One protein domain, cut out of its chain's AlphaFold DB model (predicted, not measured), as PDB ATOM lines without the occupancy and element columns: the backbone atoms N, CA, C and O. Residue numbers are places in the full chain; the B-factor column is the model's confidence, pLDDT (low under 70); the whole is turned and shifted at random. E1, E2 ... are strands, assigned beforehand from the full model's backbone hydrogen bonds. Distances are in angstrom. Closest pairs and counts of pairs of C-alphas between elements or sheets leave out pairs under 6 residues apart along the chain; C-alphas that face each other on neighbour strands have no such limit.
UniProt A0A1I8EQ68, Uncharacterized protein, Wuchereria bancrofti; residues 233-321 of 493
ATOM      1  N   PHE A 233     250.161 157.399 229.186       41.97
ATOM      2  CA  PHE A 233     249.359 158.616 229.129       41.97
ATOM      3  C   PHE A 233     248.057 158.364 228.356       41.97
ATOM      4  O   PHE A 233     248.063 158.244 227.128       41.97
ATOM      5  N   SER A 234     246.951 158.262 229.102       39.56
ATOM      6  CA  SER A 234     245.576 158.393 228.598       39.56
ATOM      7  C   SER A 234     245.374 159.751 227.889       39.56
ATOM      8  O   SER A 234     246.180 160.670 228.021       39.56
ATOM      9  N   MET A 235     244.312 159.880 227.098       51.69
ATOM     10  CA  MET A 235     244.355 160.624 225.830       51.69
ATOM     11  C   MET A 235     243.585 161.970 225.887       51.69
ATOM     12  O   MET A 235     242.930 162.270 226.882       51.69
ATOM     13  N   TYR A 236     243.736 162.800 224.846       53.44
ATOM     14  CA  TYR A 236     243.591 164.268 224.906       53.44
ATOM     15  C   TYR A 236     242.188 164.858 224.619       53.44
ATOM     16  O   TYR A 236     241.660 164.672 223.515       53.44
ATOM     17  N   SER A 237     241.633 165.664 225.538       52.16
ATOM     18  CA  SER A 237     240.388 166.441 225.333       52.16
ATOM     19  C   SER A 237     240.647 167.910 225.013       52.16
ATOM     20  O   SER A 237     241.548 168.490 225.608       52.16
ATOM     21  N   VAL A 238     239.797 168.522 224.187       56.06
ATOM     22  CA  VAL A 238     239.814 169.965 223.883       56.06
ATOM     23  C   VAL A 238     238.778 170.692 224.745       56.06
ATOM     24  O   VAL A 238     237.633 170.240 224.800       56.06
ATOM     25  N   ASP A 239     239.155 171.788 225.408       57.75
ATOM     26  CA  ASP A 239     238.182 172.726 225.990       57.75
ATOM     27  C   ASP A 239     237.573 173.660 224.926       57.75
ATOM     28  O   ASP A 239     237.858 173.561 223.734       57.75
ATOM     29  N   ARG A 240     236.702 174.584 225.343       52.47
ATOM     30  CA  ARG A 240     236.062 175.548 224.435       52.47
ATOM     31  C   ARG A 240     237.066 176.424 223.672       52.47
ATOM     32  O   ARG A 240     236.765 176.832 222.550       52.47
ATOM     33  N   ASP A 241     238.220 176.707 224.267       56.91
ATOM     34  CA  ASP A 241     239.200 177.671 223.765       56.91
ATOM     35  C   ASP A 241     240.319 176.997 222.946       56.91
ATOM     36  O   ASP A 241     241.210 177.666 222.423       56.91
ATOM     37  N   GLY A 242     240.247 175.673 222.774       57.84
ATOM     38  CA  GLY A 242     241.177 174.896 221.957       57.84
ATOM     39  C   GLY A 242     242.324 174.247 222.735       57.84
ATOM     40  O   GLY A 242     243.176 173.608 222.112       57.84
ATOM     41  N   TYR A 243     242.370 174.378 224.066       61.44
ATOM     42  CA  TYR A 243     243.435 173.780 224.870       61.44
ATOM     43  C   TYR A 243     243.222 172.284 225.046       61.44
ATOM     44  O   TYR A 243     242.130 171.814 225.365       61.44
ATOM     45  N   TRP A 244     244.309 171.538 224.876       70.12
ATOM     46  CA  TRP A 244     244.340 170.107 225.116       70.12
ATOM     47  C   TRP A 244     244.608 169.822 226.591       70.12
ATOM     48  O   TRP A 244     245.511 170.409 227.181       70.12
ATOM     49  N   TYR A 245     243.883 168.867 227.164       73.81
ATOM     50  CA  TYR A 245     244.115 168.352 228.512       73.81
ATOM     51  C   TYR A 245     244.328 166.854 228.459       73.81
ATOM     52  O   TYR A 245     243.712 166.147 227.661       73.81
ATOM     53  N   MET A 246     245.205 166.383 229.333       73.69
ATOM     54  CA  MET A 246     245.556 164.979 229.471       73.69
ATOM     55  C   MET A 246     245.617 164.600 230.946       73.69
ATOM     56  O   MET A 246     245.674 165.460 231.829       73.69
ATOM     57  N   GLN A 247     245.643 163.298 231.201       73.12
ATOM     58  CA  GLN A 247     245.889 162.767 232.528       73.12
ATOM     59  C   GLN A 247     247.338 162.277 232.630       73.12
ATOM     60  O   GLN A 247     247.797 161.510 231.782       73.12
ATOM     61  N   ASP A 248     248.072 162.737 233.645       71.81
ATOM     62  CA  ASP A 248     249.433 162.267 233.904       71.81
ATOM     63  C   ASP A 248     249.444 160.814 234.426       71.81
ATOM     64  O   ASP A 248     248.416 160.251 234.808       71.81
ATOM     65  N   GLY A 249     250.627 160.193 234.487       67.44
ATOM     66  CA  GLY A 249     250.777 158.829 235.018       67.44
ATOM     67  C   GLY A 249     250.470 158.666 236.514       67.44
ATOM     68  O   GLY A 249     250.509 157.543 237.010       67.44
ATOM     69  N   SER A 250     250.189 159.758 237.230       78.38
ATOM     70  CA  SER A 250     249.744 159.769 238.628       78.38
ATOM     71  C   SER A 250     248.223 159.909 238.751       78.38
ATOM     72  O   SER A 250     247.691 159.725 239.839       78.38
ATOM     73  N   GLY A 251     247.524 160.250 237.664       76.19
ATOM     74  CA  GLY A 251     246.092 160.524 237.633       76.19
ATOM     75  C   GLY A 251     245.704 162.009 237.736       76.19
ATOM     76  O   GLY A 251     244.517 162.307 237.881       76.19
ATOM     77  N   ASN A 252     246.646 162.954 237.672       82.62
ATOM     78  CA  ASN A 252     246.346 164.389 237.692       82.62
ATOM     79  C   ASN A 252     245.931 164.888 236.305       82.62
ATOM     80  O   ASN A 252     246.530 164.502 235.303       82.62
ATOM     81  N   PHE A 253     244.961 165.798 236.250       83.12
ATOM     82  CA  PHE A 253     244.596 166.495 235.018       83.12
ATOM     83  C   PHE A 253     245.549 167.672 234.793       83.12
ATOM     84  O   PHE A 253     245.713 168.504 235.684       83.12
ATOM     85  N   ILE A 254     246.187 167.728 233.623       78.75
ATOM     86  CA  ILE A 254     247.158 168.770 233.267       78.75
ATOM     87  C   ILE A 254     246.904 169.305 231.848       78.75
ATOM     88  O   ILE A 254     246.505 168.533 230.968       78.75
ATOM     89  N   PRO A 255     247.145 170.606 231.594       74.94
ATOM     90  CA  PRO A 255     247.135 171.152 230.243       74.94
ATOM     91  C   PRO A 255     248.329 170.612 229.443       74.94
ATOM     92  O   PRO A 255     249.449 170.508 229.948       74.94
ATOM     93  N   TYR A 256     248.095 170.289 228.177       70.62
ATOM     94  CA  TYR A 256     249.095 169.793 227.241       70.62
ATOM     95  C   TYR A 256     249.608 170.935 226.354       70.62
ATOM     96  O   TYR A 256     248.880 171.484 225.530       70.62
ATOM     97  N   SER A 257     250.889 171.274 226.510       61.06
ATOM     98  CA  SER A 257     251.569 172.380 225.814       61.06
ATOM     99  C   SER A 257     252.454 171.937 224.635       61.06
ATOM    100  O   SER A 257     253.268 172.713 224.133       61.06
ATOM    101  N   GLY A 258     252.331 170.680 224.197       57.28
ATOM    102  CA  GLY A 258     253.182 170.099 223.159       57.28
ATOM    103  C   GLY A 258     252.793 170.521 221.742       57.28
ATOM    104  O   GLY A 258     251.898 169.940 221.132       57.28
ATOM    105  N   TYR A 259     253.520 171.479 221.169       43.12
ATOM    106  CA  TYR A 259     253.535 171.672 219.718       43.12
ATOM    107  C   TYR A 259     254.213 170.464 219.034       43.12
ATOM    108  O   TYR A 259     255.186 169.930 219.561       43.12
ATOM    109  N   GLN A 260     253.749 170.092 217.832       43.06
ATOM    110  CA  GLN A 260     254.236 168.975 216.988       43.06
ATOM    111  C   GLN A 260     253.729 167.543 217.290       43.06
ATOM    112  O   GLN A 260     254.504 166.592 217.182       43.06
ATOM    113  N   TYR A 261     252.429 167.323 217.531       40.12
ATOM    114  CA  TYR A 261     251.846 166.004 217.221       40.12
ATOM    115  C   TYR A 261     250.618 166.072 216.309       40.12
ATOM    116  O   TYR A 261     249.772 166.958 216.414       40.12
ATOM    117  N   ASN A 262     250.580 165.137 215.356       41.12
ATOM    118  CA  ASN A 262     249.595 165.075 214.279       41.12
ATOM    119  C   ASN A 262     248.168 164.858 214.796       41.12
ATOM    120  O   ASN A 262     247.955 164.184 215.803       41.12
ATOM    121  N   ARG A 263     247.181 165.351 214.033       44.81
ATOM    122  CA  ARG A 263     245.755 165.046 214.238       44.81
ATOM    123  C   ARG A 263     245.518 163.531 214.140       44.81
ATOM    124  O   ARG A 263     245.380 162.994 213.045       44.81
ATOM    125  N   GLY A 264     245.440 162.864 215.286       40.25
ATOM    126  CA  GLY A 264     245.068 161.459 215.432       40.25
ATOM    127  C   GLY A 264     244.108 161.286 216.609       40.25
ATOM    128  O   GLY A 264     244.378 161.808 217.685       40.25
ATOM    129  N   THR A 265     242.977 160.612 216.367       42.84
ATOM    130  CA  THR A 265     241.953 160.155 217.340       42.84
ATOM    131  C   THR A 265     241.845 160.958 218.643       42.84
ATOM    132  O   THR A 265     242.484 160.633 219.645       42.84
ATOM    133  N   HIS A 266     240.977 161.973 218.647       49.72
ATOM    134  CA  HIS A 266     240.712 162.819 219.815       49.72
ATOM    135  C   HIS A 266     240.234 161.999 221.019       49.72
ATOM    136  O   HIS A 266     239.140 161.433 221.014       49.72
ATOM    137  N   SER A 267     241.104 161.891 222.022       50.38
ATOM    138  CA  SER A 267     240.927 161.198 223.300       50.38
ATOM    139  C   SER A 267     240.030 161.898 224.306       50.38
ATOM    140  O   SER A 267     240.559 162.653 225.104       50.38
ATOM    141  N   SER A 268     238.717 161.676 224.343       65.31
ATOM    142  CA  SER A 268     237.936 162.302 225.415       65.31
ATOM    143  C   SER A 268     238.482 161.901 226.792       65.31
ATOM    144  O   SER A 268     238.486 160.721 227.142       65.31
ATOM    145  N   ILE A 269     238.926 162.895 227.571       75.75
ATOM    146  CA  ILE A 269     239.342 162.732 228.969       75.75
ATOM    147  C   ILE A 269     238.192 162.193 229.826       75.75
ATOM    148  O   ILE A 269     238.427 161.582 230.859       75.75
ATOM    149  N   PHE A 270     236.949 162.395 229.376       83.62
ATOM    150  CA  PHE A 270     235.761 161.784 229.944       83.62
ATOM    151  C   PHE A 270     235.598 160.374 229.368       83.62
ATOM    152  O   PHE A 270     235.292 160.238 228.176       83.62
ATOM    153  N   PRO A 271     235.763 159.313 230.183       85.19
ATOM    154  CA  PRO A 271     235.402 157.973 229.754       85.19
ATOM    155  C   PRO A 271     233.907 157.896 229.415       85.19
ATOM    156  O   PRO A 271     233.116 158.777 229.760       85.19
ATOM    157  N   ARG A 272     233.509 156.824 228.730       86.75
ATOM    158  CA  ARG A 272     232.106 156.540 228.414       86.75
ATOM    159  C   ARG A 272     231.633 155.287 229.142       86.75
ATOM    160  O   ARG A 272     232.415 154.360 229.346       86.75
ATOM    161  N   ASP A 273     230.360 155.264 229.526       88.25
ATOM    162  CA  ASP A 273     229.702 154.057 230.027       88.25
ATOM    163  C   ASP A 273     229.359 153.074 228.887       88.25
ATOM    164  O   ASP A 273     229.624 153.324 227.709       88.25
ATOM    165  N   SER A 274     228.739 151.940 229.230       89.88
ATOM    166  CA  SER A 274     228.306 150.928 228.252       89.88
ATOM    167  C   SER A 274     227.207 151.400 227.290       89.88
ATOM    168  O   SER A 274     226.935 150.712 226.311       89.88
ATOM    169  N   GLN A 275     226.592 152.560 227.547       89.56
ATOM    170  CA  GLN A 275     225.604 153.217 226.687       89.56
ATOM    171  C   GLN A 275     226.228 154.363 225.867       89.56
ATOM    172  O   GLN A 275     225.519 155.105 225.191       89.56
ATOM    173  N   GLY A 276     227.554 154.544 225.933       87.69
ATOM    174  CA  GLY A 276     228.272 155.611 225.241       87.69
ATOM    175  C   GLY A 276     228.140 156.996 225.886       87.69
ATOM    176  O   GLY A 276     228.678 157.963 225.341       87.69
ATOM    177  N   ARG A 277     227.472 157.128 227.036       89.69
ATOM    178  CA  ARG A 277     227.313 158.408 227.745       89.69
ATOM    179  C   ARG A 277     228.615 158.765 228.445       89.69
ATOM    180  O   ARG A 277     229.265 157.890 229.011       89.69
ATOM    181  N   PHE A 278     228.995 160.040 228.424       89.94
ATOM    182  CA  PHE A 278     230.164 160.507 229.170       89.94
ATOM    183  C   PHE A 278     229.968 160.270 230.669       89.94
ATOM    184  O   PHE A 278     228.892 160.523 231.200       89.94
ATOM    185  N   ILE A 279     231.014 159.834 231.356       92.81
ATOM    186  CA  ILE A 279     231.072 159.693 232.813       92.81
ATOM    187  C   ILE A 279     232.295 160.448 233.341       92.81
ATOM    188  O   ILE A 279     233.212 160.776 232.585       92.81
ATOM    189  N   LEU A 280     232.307 160.765 234.636       92.38
ATOM    190  CA  LEU A 280     233.433 161.486 235.228       92.38
ATOM    191  C   LEU A 280     234.727 160.658 235.194       92.38
ATOM    192  O   LEU A 280     234.695 159.488 235.591       92.38
ATOM    193  N   PRO A 281     235.865 161.255 234.790       88.06
ATOM    194  CA  PRO A 281     237.162 160.639 234.991       88.06
ATOM    195  C   PRO A 281     237.512 160.565 236.476       88.06
ATOM    196  O   PRO A 281     236.978 161.281 237.327       88.06
ATOM    197  N   THR A 282     238.456 159.685 236.770       87.88
ATOM    198  CA  THR A 282     238.977 159.448 238.113       87.88
ATOM    199  C   THR A 282     240.239 160.278 238.312       87.88
ATOM    200  O   THR A 282     241.108 160.223 237.455       87.88
ATOM    201  N   ASN A 283     240.376 161.026 239.406       85.06
ATOM    202  CA  ASN A 283     241.590 161.786 239.728       85.06
ATOM    203  C   ASN A 283     242.712 160.892 240.315       85.06
ATOM    204  O   ASN A 283     242.524 159.697 240.556       85.06
ATOM    205  N   ALA A 284     243.862 161.492 240.643       82.81
ATOM    206  CA  ALA A 284     245.016 160.822 241.261       82.81
ATOM    207  C   ALA A 284     244.744 160.120 242.609       82.81
ATOM    208  O   ALA A 284     245.570 159.341 243.082       82.81
ATOM    209  N   ARG A 285     243.602 160.388 243.254       86.50
ATOM    210  CA  ARG A 285     243.182 159.771 244.521       86.50
ATOM    211  C   ARG A 285     242.203 158.611 244.337       86.50
ATOM    212  O   ARG A 285     241.822 157.994 245.326       86.50
ATOM    213  N   GLY A 286     241.787 158.311 243.106       85.12
ATOM    214  CA  GLY A 286     240.732 157.330 242.847       85.12
ATOM    215  C   GLY A 286     239.309 157.905 242.904       85.12
ATOM    216  O   GLY A 286     238.348 157.139 242.895       85.12
ATOM    217  N   GLU A 287     239.143 159.231 242.951       90.75
ATOM    218  CA  GLU A 287     237.842 159.897 243.109       90.75
ATOM    219  C   GLU A 287     237.303 160.384 241.753       90.75
ATOM    220  O   GLU A 287     238.042 160.976 240.965       90.75
ATOM    221  N   LYS A 288     236.004 160.194 241.479       90.94
ATOM    222  CA  LYS A 288     235.337 160.775 240.298       90.94
ATOM    223  C   LYS A 288     235.314 162.303 240.415       90.94
ATOM    224  O   LYS A 288     234.711 162.829 241.349       90.94
ATOM    225  N   ALA A 289     235.936 163.011 239.476       90.31
ATOM    226  CA  ALA A 289     236.076 164.465 239.527       90.31
ATOM    227  C   ALA A 289     236.027 165.099 238.133       90.31
ATOM    228  O   ALA A 289     236.390 164.479 237.135       90.31
ATOM    229  N   PHE A 290     235.604 166.362 238.068       90.50
ATOM    230  CA  PHE A 290     235.773 167.170 236.863       90.50
ATOM    231  C   PHE A 290     237.251 167.561 236.702       90.50
ATOM    232  O   PHE A 290     237.844 168.053 237.667       90.50
ATOM    233  N   PRO A 291     237.841 167.406 235.504       87.00
ATOM    234  CA  PRO A 291     239.040 168.139 235.122       87.00
ATOM    235  C   PRO A 291     238.785 169.645 235.197       87.00
ATOM    236  O   PRO A 291     237.664 170.102 234.958       87.00
ATOM    237  N   VAL A 292     239.823 170.412 235.519       85.62
ATOM    238  CA  VAL A 292     239.762 171.876 235.585       85.62
ATOM    239  C   VAL A 292     240.841 172.507 234.713       85.62
ATOM    240  O   VAL A 292     241.899 171.910 234.506       85.62
ATOM    241  N   ASP A 293     240.553 173.700 234.202       78.88
ATOM    242  CA  ASP A 293     241.507 174.529 233.470       78.88
ATOM    243  C   ASP A 293     242.533 175.194 234.417       78.88
ATOM    244  O   ASP A 293     242.529 175.006 235.639       78.88
ATOM    245  N   THR A 294     243.410 176.027 233.858       79.62
ATOM    246  CA  THR A 294     244.395 176.817 234.621       79.62
ATOM    247  C   THR A 294     243.774 177.866 235.556       79.62
ATOM    248  O   THR A 294     244.467 178.369 236.440       79.62
ATOM    249  N   ASN A 295     242.483 178.173 235.406       80.00
ATOM    250  CA  ASN A 295     241.715 179.112 236.223       80.00
ATOM    251  C   ASN A 295     240.875 178.405 237.314       80.00
ATOM    252  O   ASN A 295     240.153 179.071 238.058       80.00
ATOM    253  N   ASN A 296     240.987 177.076 237.447       81.69
ATOM    254  CA  ASN A 296     240.134 176.201 238.269       81.69
ATOM    255  C   ASN A 296     238.653 176.145 237.833       81.69
ATOM    256  O   ASN A 296     237.778 175.803 238.635       81.69
ATOM    257  N   MET A 297     238.356 176.455 236.572       83.81
ATOM    258  CA  MET A 297     237.034 176.284 235.974       83.81
ATOM    259  C   MET A 297     236.867 174.847 235.458       83.81
ATOM    260  O   MET A 297     237.793 174.298 234.865       83.81
ATOM    261  N   PRO A 298     235.705 174.205 235.674       87.75
ATOM    262  CA  PRO A 298     235.474 172.835 235.244       87.75
ATOM    263  C   PRO A 298     235.413 172.741 233.719       87.75
ATOM    264  O   PRO A 298     234.645 173.447 233.063       87.75
ATOM    265  N   ILE A 299     236.190 171.814 233.173       85.25
ATOM    266  CA  ILE A 299     236.143 171.428 231.764       85.25
ATOM    267  C   ILE A 299     234.946 170.492 231.591       85.25
ATOM    268  O   ILE A 299     234.723 169.609 232.414       85.25
ATOM    269  N   PHE A 300     234.175 170.663 230.522       86.62
ATOM    270  CA  PHE A 300     233.032 169.803 230.201       86.62
ATOM    271  C   PHE A 300     233.369 168.884 229.018       86.62
ATOM    272  O   PHE A 300     234.135 169.291 228.142       86.62
ATOM    273  N   PRO A 301     232.807 167.661 228.942       83.75
ATOM    274  CA  PRO A 301     232.907 166.856 227.732       83.75
ATOM    275  C   PRO A 301     232.267 167.599 226.557       83.75
ATOM    276  O   PRO A 301     231.213 168.216 226.700       83.75
ATOM    277  N   PHE A 302     232.887 167.511 225.385       77.44
ATOM    278  CA  PHE A 302     232.357 168.079 224.151       77.44
ATOM    279  C   PHE A 302     231.693 166.980 223.320       77.44
ATOM    280  O   PHE A 302     232.322 165.959 223.020       77.44
ATOM    281  N   ASP A 303     230.429 167.170 222.950       76.38
ATOM    282  CA  ASP A 303     229.751 166.276 222.022       76.38
ATOM    283  C   ASP A 303     230.068 166.673 220.575       76.38
ATOM    284  O   ASP A 303     229.702 167.743 220.092       76.38
ATOM    285  N   THR A 304     230.741 165.772 219.863       70.06
ATOM    286  CA  THR A 304     231.125 165.944 218.459       70.06
ATOM    287  C   THR A 304     229.946 165.919 217.489       70.06
ATOM    288  O   THR A 304     230.134 166.301 216.341       70.06
ATOM    289  N   THR A 305     228.766 165.448 217.908       75.62
ATOM    290  CA  THR A 305     227.569 165.392 217.055       75.62
ATOM    291  C   THR A 305     226.750 166.679 217.133       75.62
ATOM    292  O   THR A 305     226.355 167.206 216.097       75.62
ATOM    293  N   THR A 306     226.511 167.213 218.334       75.62
ATOM    294  CA  THR A 306     225.832 168.513 218.505       75.62
ATOM    295  C   THR A 306     226.770 169.719 218.411       75.62
ATOM    296  O   THR A 306     226.290 170.841 218.290       75.62
ATOM    297  N   HIS A 307     228.090 169.505 218.448       74.44
ATOM    298  CA  HIS A 307     229.117 170.551 218.550       74.44
ATOM    299  C   HIS A 307     228.959 171.459 219.783       74.44
ATOM    300  O   HIS A 307     229.328 172.635 219.755       74.44
ATOM    301  N   LEU A 308     228.436 170.906 220.881       80.62
ATOM    302  CA  LEU A 308     228.208 171.618 222.135       80.62
ATOM    303  C   LEU A 308     228.877 170.907 223.326       80.62
ATOM    304  O   LEU A 308     228.978 169.676 223.349       80.62
ATOM    305  N   PRO A 309     229.296 171.660 224.360       84.75
ATOM    306  CA  PRO A 309     229.544 171.104 225.684       84.75
ATOM    307  C   PRO A 309     228.334 170.317 226.203       84.75
ATOM    308  O   PRO A 309     227.190 170.739 226.047       84.75
ATOM    309  N   THR A 310     228.585 169.197 226.869       87.94
ATOM    310  CA  THR A 310     227.560 168.350 227.487       87.94
ATOM    311  C   THR A 310     227.966 167.962 228.912       87.94
ATOM    312  O   THR A 310     228.997 168.401 229.419       87.94
ATOM    313  N   PHE A 311     227.144 167.168 229.593       92.81
ATOM    314  CA  PHE A 311     227.359 166.776 230.986       92.81
ATOM    315  C   PHE A 311     227.752 165.296 231.085       92.81
ATOM    316  O   PHE A 311     227.149 164.461 230.406       92.81
ATOM    317  N   PRO A 312     228.725 164.938 231.942       93.62
ATOM    318  CA  PRO A 312     228.917 163.555 232.342       93.62
ATOM    319  C   PRO A 312     227.753 163.103 233.237       93.62
ATOM    320  O   PRO A 312     227.150 163.918 233.939       93.62
ATOM    321  N   VAL A 313     227.458 161.806 233.244       95.06
ATOM    322  CA  VAL A 313     226.412 161.205 234.080       95.06
ATOM    323  C   VAL A 313     226.979 160.388 235.243       95.06
ATOM    324  O   VAL A 313     228.136 159.960 235.232       95.06
ATOM    325  N   ASP A 314     226.150 160.188 236.266       92.75
ATOM    326  CA  ASP A 314     226.383 159.235 237.348       92.75
ATOM    327  C   ASP A 314     225.995 157.797 236.936       92.75
ATOM    328  O   ASP A 314     225.596 157.521 235.802       92.75
ATOM    329  N   GLU A 315     226.100 156.857 237.876       89.69
ATOM    330  CA  GLU A 315     225.759 155.441 237.663       89.69
ATOM    331  C   GLU A 315     224.261 155.207 237.386       89.69
ATOM    332  O   GLU A 315     223.902 154.216 236.752       89.69
ATOM    333  N   ASN A 316     223.394 156.144 237.781       90.62
ATOM    334  CA  ASN A 316     221.957 156.128 237.507       90.62
ATOM    335  C   ASN A 316     221.604 156.817 236.174       90.62
ATOM    336  O   ASN A 316     220.442 156.828 235.769       90.62
ATOM    337  N   GLY A 317     222.585 157.411 235.484       89.69
ATOM    338  CA  GLY A 317     222.363 158.214 234.284       89.69
ATOM    339  C   GLY A 317     221.923 159.657 234.539       89.69
ATOM    340  O   GLY A 317     221.510 160.320 233.590       89.69
ATOM    341  N   GLN A 318     221.984 160.146 235.779       92.69
ATOM    342  CA  GLN A 318     221.689 161.538 236.114       92.69
ATOM    343  C   GLN A 318     222.887 162.434 235.774       92.69
ATOM    344  O   GLN A 318     224.023 162.053 236.061       92.69
ATOM    345  N   PRO A 319     222.680 163.626 235.187       95.06
ATOM    346  CA  PRO A 319     223.772 164.537 234.864       95.06
ATOM    347  C   PRO A 319     224.442 165.067 236.137       95.06
ATOM    348  O   PRO A 319     223.776 165.537 237.062       95.06
ATOM    349  N   VAL A 320     225.772 165.027 236.169       94.44
ATOM    350  CA  VAL A 320     226.570 165.545 237.283       94.44
ATOM    351  C   VAL A 320     226.962 166.987 236.990       94.44
ATOM    352  O   VAL A 320     227.488 167.294 235.924       94.44
ATOM    353  N   PHE A 321     226.738 167.879 237.955       94.12
ATOM    354  CA  PHE A 321     227.087 169.293 237.842       94.12
ATOM    355  C   PHE A 321     228.343 169.603 238.668       94.12
ATOM    356  O   PHE A 321     228.378 169.272 239.859       94.12
TER     357      PHE A 321
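This is residues 233 to 321 of the 493 residues of an uncharacterized protein of Wuchereria bancrofti (UniProt A0A1I8EQ68). The model has little regular structure: one small hairpin of two short strands, E1 and E2, joined to a chain that winds in wide loops through residues 257 to 321. The printed part has 89 residues and no named helix; E1 then E2 form an antiparallel sheet. The class is all strand, with only 8 of the 89 residues in named elements. The whole is compact, with a radius of gyration of the C-alphas of 12.7 A, and rounded, spanning 40 by 32 by 25 A.

E1, residues 244 to 247, and E2, residues 253 to 256, are antiparallel neighbours at 139 degrees. N 254 and O 246 are 2.9 A apart, within hydrogen-bond range. Residues 237 to 238 pair antiparallel with residues 244 to 245 of E1, and residues 302 to 303 with 308 to 309.

E1 measures 10.5 A from C-alpha 244 at (244.340, 170.107, 225.116); E2 measures 9.6 A, ending at C-alpha 256 (249.095, 169.793, 227.241).

The farthest C-alphas, of Gln 260 and Asn 316, are 40.3 A apart. The printed part has no cut, and the link E1 to E2 is tight. Confidence is under 70 at residues 233 to 243, 249 and 257 to 268.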